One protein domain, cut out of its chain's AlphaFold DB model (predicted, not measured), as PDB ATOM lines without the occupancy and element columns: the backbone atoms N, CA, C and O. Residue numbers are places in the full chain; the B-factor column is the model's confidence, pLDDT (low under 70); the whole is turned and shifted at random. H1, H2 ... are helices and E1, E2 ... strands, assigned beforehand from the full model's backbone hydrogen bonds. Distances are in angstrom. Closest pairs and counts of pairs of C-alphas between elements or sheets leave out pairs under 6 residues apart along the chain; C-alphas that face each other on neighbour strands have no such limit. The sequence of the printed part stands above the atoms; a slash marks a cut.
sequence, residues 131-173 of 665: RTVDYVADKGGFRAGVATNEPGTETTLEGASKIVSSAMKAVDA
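What this domain is: This is residues 131 to 173 of the 665 residues of an uncharacterized protein of Varroa destructor (UniProt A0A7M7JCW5). The model is a thin, flat slab: a long two-stranded hairpin, E1 and E2, with a short third strand, E3, beside the last part of E2, and a one-turn helix, H1, past the sheet at the end far from the hairpin's turn. Between E2 and E3 a wide loop, residues 149 to 162, swings out on the side of E3 away from E1 and comes back to begin E3. The printed part has 43 residues, with three named strands and one named helix in the order E1, E2, E3, H1 along the chain. The sheet runs E1, E2, E3 and is mixed, and the class is mostly strand. The whole is loose, with a radius of gyration of the C-alphas of 11.6 A, and spans 38 by 20 by 8 A.

How they stand to each other: Begin at residues 131 to 138, strand E1, an edge strand of the sheet. Through a tight link of 2 residues it leads to E2, residues 141 to 148, and the two form a hairpin. They are antiparallel, at 162 degrees between their directions; look for N 134 and O 145, 2.8 A apart, and N 147 and O 132, also 2.8 A apart, both within hydrogen-bond range. E2 is the inner strand, and on its other side you find E3, residues 163 to 165, the second edge strand. E2 and E3 are parallel, at 13 degrees, with N 164 and O 146 2.8 A apart, within hydrogen-bond range, and the C-alphas of Ala 147 and Val 164 facing each other at 4.8 A. A tight link of 4 residues then leads to H1, residues 170 to 173, which is not on the sheet and is apart from E1 and E2. H1 is too short for a pair of O i and N i+4 inside it; its one O i to N i+3 pair is within range.

Where its parts are: Find C-alpha 131 at (39.512, 28.611, 19.458); from there E1 runs 22.3 A to C-alpha 138 at (36.011, 9.257, 8.851). E2 returns from residue 141 to residue 148 over 22.7 A. E3 covers 6.3 A from residue 163 to residue 165. H1 measures 5.0 A from residue 170 to C-alpha 173 at (56.981, 33.822, 25.111).

The domain as a whole: The two C-alphas farthest apart, those of Lys 139 and Ala 173, are 38.4 A from each other. The printed part has no cut, and its long link is the one from E2 to E3, with 14 residues. The mean pLDDT of the printed part is 89.3, and residue 160 is under 70.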
ATOM      1  N   ARG A 131      39.278  30.028  19.733       95.38
ATOM      2  CA  ARG A 131      39.512  28.611  19.458       95.38
ATOM      3  C   ARG A 131      38.594  28.183  18.321       95.38
ATOM      4  O   ARG A 131      37.385  28.369  18.399       95.38
ATOM      5  N   THR A 132      39.168  27.601  17.283       95.06
ATOM      6  CA  THR A 132      38.457  26.934  16.192       95.06
ATOM      7  C   THR A 132      38.593  25.436  16.399       95.06
ATOM      8  O   THR A 132      39.696  24.950  16.646       95.06
ATOM      9  N   VAL A 133      37.486  24.700  16.338       95.62
ATOM     10  CA  VAL A 133      37.500  23.239  16.460       95.62
ATOM     11  C   VAL A 133      37.010  22.631  15.155       95.62
ATOM     12  O   VAL A 133      35.845  22.782  14.795       95.62
ATOM     13  N   ASP A 134      37.906  21.936  14.464       94.75
ATOM     14  CA  ASP A 134      37.637  21.223  13.223       94.75
ATOM     15  C   ASP A 134      37.300  19.767  13.539       94.75
ATOM     16  O   ASP A 134      38.138  19.008  14.029       94.75
ATOM     17  N   TYR A 135      36.071  19.352  13.251       94.81
ATOM     18  CA  TYR A 135      35.635  17.974  13.462       94.81
ATOM     19  C   TYR A 135      35.717  17.172  12.163       94.81
ATOM     20  O   TYR A 135      35.149  17.561  11.143       94.81
ATOM     21  N   VAL A 136      36.389  16.022  12.210       94.69
ATOM     22  CA  VAL A 136      36.484  15.061  11.106       94.69
ATOM     23  C   VAL A 136      35.907  13.730  11.573       94.69
ATOM     24  O   VAL A 136      36.397  13.136  12.532       94.69
ATOM     25  N   ALA A 137      34.875  13.250  10.884       96.88
ATOM     26  CA  ALA A 137      34.331  11.910  11.065       96.88
ATOM     27  C   ALA A 137      34.667  11.074   9.825       96.88
ATOM     28  O   ALA A 137      34.078  11.273   8.763       96.88
ATOM     29  N   ASP A 138      35.630  10.161   9.940       94.75
ATOM     30  CA  ASP A 138      36.011   9.257   8.851       94.75
ATOM     31  C   ASP A 138      36.105   7.797   9.330       94.75
ATOM     32  O   ASP A 138      35.642   7.446  10.417       94.75
ATOM     33  N   LYS A 139      36.691   6.914   8.510       95.50
ATOM     34  CA  LYS A 139      36.848   5.484   8.837       95.50
ATOM     35  C   LYS A 139      37.655   5.235  10.120       95.50
ATOM     36  O   LYS A 139      37.507   4.174  10.715       95.50
ATOM     37  N   GLY A 140      38.493   6.185  10.535       93.69
ATOM     38  CA  GLY A 140      39.268   6.141  11.774       93.69
ATOM     39  C   GLY A 140      38.516   6.667  12.999       93.69
ATOM     40  O   GLY A 140      39.134   6.849  14.044       93.69
ATOM     41  N   GLY A 141      37.212   6.937  12.885       95.44
ATOM     42  CA  GLY A 141      36.377   7.452  13.966       95.44
ATOM     43  C   GLY A 141      36.282   8.978  13.988       95.44
ATOM     44  O   GLY A 141      36.630   9.671  13.031       95.44
ATOM     45  N   PHE A 142      35.762   9.503  15.095       95.25
ATOM     46  CA  PHE A 142      35.633  10.939  15.317       95.25
ATOM     47  C   PHE A 142      36.961  11.523  15.801       95.25
ATOM     48  O   PHE A 142      37.503  11.084  16.816       95.25
ATOM     49  N   ARG A 143      37.473  12.533  15.097       93.69
ATOM     50  CA  ARG A 143      38.669  13.284  15.484       93.69
ATOM     51  C   ARG A 143      38.362  14.774  15.499       93.69
ATOM     52  O   ARG A 143      37.695  15.279  14.603       93.69
ATOM     53  N   ALA A 144      38.886  15.472  16.496       95.69
ATOM     54  CA  ALA A 144      38.867  16.928  16.554       95.69
ATOM     55  C   ALA A 144      40.284  17.470  16.311       95.69
ATOM     56  O   ALA A 144      41.256  16.925  16.837       95.69
ATOM     57  N   GLY A 145      40.414  18.524  15.519       95.50
ATOM     58  CA  GLY A 145      41.574  19.408  15.499       95.50
ATOM     59  C   GLY A 145      41.199  20.704  16.201       95.50
ATOM     60  O   GLY A 145      40.116  21.222  15.965       95.50
ATOM     61  N   VAL A 146      42.045  21.224  17.085       95.50
ATOM     62  CA  VAL A 146      41.778  22.500  17.768       95.50
ATOM     63  C   VAL A 146      42.828  23.505  17.321       95.50
ATOM     64  O   VAL A 146      44.000  23.330  17.628       95.50
ATOM     65  N   ALA A 147      42.427  24.551  16.609       95.00
ATOM     66  CA  ALA A 147      43.274  25.696  16.318       95.00
ATOM     67  C   ALA A 147      43.005  26.806  17.344       95.00
ATOM     68  O   ALA A 147      41.877  27.269  17.467       95.00
ATOM     69  N   THR A 148      44.007  27.234  18.103       96.31
ATOM     70  CA  THR A 148      43.848  28.231  19.184       96.31
ATOM     71  C   THR A 148      44.917  29.314  19.089       96.31
ATOM     72  O   THR A 148      45.978  29.080  18.520       96.31
ATOM     73  N   ASN A 149      44.661  30.520  19.590       95.12
ATOM     74  CA  ASN A 149      45.676  31.575  19.724       95.12
ATOM     75  C   ASN A 149      46.142  31.777  21.174       95.12
ATOM     76  O   ASN A 149      46.796  32.773  21.488       95.12
ATOM     77  N   GLU A 150      45.838  30.828  22.058       91.31
ATOM     78  CA  GLU A 150      46.257  30.876  23.453       91.31
ATOM     79  C   GLU A 150      47.689  30.336  23.630       91.31
ATOM     80  O   GLU A 150      47.976  29.195  23.239       91.31
ATOM     81  N   PRO A 151      48.614  31.112  24.226       89.88
ATOM     82  CA  PRO A 151      49.979  30.656  24.476       89.88
ATOM     83  C   PRO A 151      49.999  29.480  25.457       89.88
ATOM     84  O   PRO A 151      49.277  29.468  26.448       89.88
ATOM     85  N   GLY A 152      50.844  28.483  25.179       89.25
ATOM     86  CA  GLY A 152      51.023  27.313  26.050       89.25
ATOM     87  C   GLY A 152      49.948  26.226  25.935       89.25
ATOM     88  O   GLY A 152      49.958  25.287  26.723       89.25
ATOM     89  N   THR A 153      49.043  26.317  24.957       90.38
ATOM     90  CA  THR A 153      48.021  25.283  24.685       90.38
ATOM     91  C   THR A 153      48.428  24.282  23.604       90.38
ATOM     92  O   THR A 153      47.677  23.368  23.275       90.38
ATOM     93  N   GLU A 154      49.627  24.432  23.046       86.94
ATOM     94  CA  GLU A 154      50.202  23.475  22.111       86.94
ATOM     95  C   GLU A 154      50.459  22.132  22.811       86.94
ATOM     96  O   GLU A 154      51.294  22.018  23.705       86.94
ATOM     97  N   THR A 155      49.728  21.090  22.413       84.56
ATOM     98  CA  THR A 155      49.962  19.726  22.901       84.56
ATOM     99  C   THR A 155      50.678  18.911  21.836       84.56
ATOM    100  O   THR A 155      50.149  18.709  20.744       84.56
ATOM    101  N   THR A 156      51.848  18.377  22.174       79.31
ATOM    102  CA  THR A 156      52.635  17.467  21.322       79.31
ATOM    103  C   THR A 156      52.309  15.988  21.555       79.31
ATOM    104  O   THR A 156      53.096  15.121  21.192       79.31
ATOM    105  N   LEU A 157      51.178  15.676  22.195       76.12
ATOM    106  CA  LEU A 157      50.786  14.299  22.503       76.12
ATOM    107  C   LEU A 157      50.368  13.558  21.227       76.12
ATOM    108  O   LEU A 157      49.320  13.845  20.646       76.12
ATOM    109  N   GLU A 158      51.176  12.583  20.810       75.62
ATOM    110  CA  GLU A 158      50.831  11.665  19.725       75.62
ATOM    111  C   GLU A 158      49.582  10.849  20.105       75.62
ATOM    112  O   GLU A 158      49.537  10.200  21.147       75.62
ATOM    113  N   GLY A 159      48.536  10.916  19.275       72.81
ATOM    114  CA  GLY A 159      47.282  10.172  19.468       72.81
ATOM    115  C   GLY A 159      46.136  10.962  20.110       72.81
ATOM    116  O   GLY A 159      44.987  10.525  20.031       72.81
ATOM    117  N   ALA A 160      46.401  12.144  20.671       67.81
ATOM    118  CA  ALA A 160      45.351  13.093  21.030       67.81
ATOM    119  C   ALA A 160      44.978  13.965  19.818       67.81
ATOM    120  O   ALA A 160      45.760  14.139  18.881       67.81
ATOM    121  N   SER A 161      43.765  14.514  19.825       78.06
ATOM    122  CA  SER A 161      43.317  15.563  18.901       78.06
ATOM    123  C   SER A 161      44.420  16.603  18.669       78.06
ATOM    124  O   SER A 161      44.943  17.166  19.628       78.06
ATOM    125  N   LYS A 162      44.792  16.843  17.406       87.19
ATOM    126  CA  LYS A 162      45.890  17.751  17.045       87.19
ATOM    127  C   LYS A 162      45.516  19.177  17.456       87.19
ATOM    128  O   LYS A 162      44.657  19.787  16.819       87.19
ATOM    129  N   ILE A 163      46.154  19.698  18.502       91.06
ATOM    130  CA  ILE A 163      46.006  21.097  18.910       91.06
ATOM    131  C   ILE A 163      47.104  21.911  18.232       91.06
ATOM    132  O   ILE A 163      48.290  21.726  18.501       91.06
ATOM    133  N   VAL A 164      46.710  22.793  17.320       88.38
ATOM    134  CA  VAL A 164      47.601  23.734  16.643       88.38
ATOM    135  C   VAL A 164      47.419  25.091  17.308       88.38
ATOM    136  O   VAL A 164      46.372  25.716  17.170       88.38
ATOM    137  N   SER A 165      48.427  25.563  18.035       91.38
ATOM    138  CA  SER A 165      48.406  26.939  18.526       91.38
ATOM    139  C   SER A 165      49.060  27.869  17.503       91.38
ATOM    140  O   SER A 165      50.152  27.596  17.011       91.38
ATOM    141  N   SER A 166      48.379  28.961  17.165       89.81
ATOM    142  CA  SER A 166      48.948  30.114  16.454       89.81
ATOM    143  C   SER A 166      49.687  31.061  17.403       89.81
ATOM    144  O   SER A 166      50.366  31.987  16.955       89.81
ATOM    145  N   ALA A 167      49.562  30.838  18.715       88.81
ATOM    146  CA  ALA A 167      50.282  31.603  19.710       88.81
ATOM    147  C   ALA A 167      51.782  31.320  19.638       88.81
ATOM    148  O   ALA A 167      52.228  30.234  19.272       88.81
ATOM    149  N   MET A 168      52.569  32.308  20.054       86.44
ATOM    150  CA  MET A 168      53.998  32.122  20.255       86.44
ATOM    151  C   MET A 168      54.225  31.013  21.289       86.44
ATOM    152  O   MET A 168      53.548  30.993  22.324       86.44
ATOM    153  N   LYS A 169      55.163  30.101  21.005       87.31
ATOM    154  CA  LYS A 169      55.458  28.969  21.889       87.31
ATOM    155  C   LYS A 169      55.756  29.452  23.296       87.31
ATOM    156  O   LYS A 169      56.345  30.522  23.464       87.31
ATOM    157  N   ALA A 170      55.417  28.661  24.310       80.44
ATOM    158  CA  ALA A 170      55.609  29.079  25.704       80.44
ATOM    159  C   ALA A 170      57.071  29.473  26.006       80.44
ATOM    160  O   ALA A 170      57.320  30.456  26.703       80.44
ATOM    161  N   VAL A 171      58.037  28.755  25.420       85.44
ATOM    162  CA  VAL A 171      59.476  29.056  25.540       85.44
ATOM    163  C   VAL A 171      59.823  30.396  24.888       85.44
ATOM    164  O   VAL A 171      60.489  31.226  25.502       85.44
ATOM    165  N   ASP A 172      59.316  30.652  23.684       87.75
ATOM    166  CA  ASP A 172      59.553  31.906  22.965       87.75
ATOM    167  C   ASP A 172      58.877  33.090  23.679       87.75
ATOM    168  O   ASP A 172      59.450  34.177  23.782       87.75
ATOM    169  N   ALA A 173      57.686  32.873  24.249       85.12
ATOM    170  CA  ALA A 173      56.981  33.822  25.111       85.12
ATOM    171  C   ALA A 173      57.767  34.148  26.378       85.12
ATOM    172  O   ALA A 173      57.914  35.328  26.705       85.12
TER     173      ALA A 173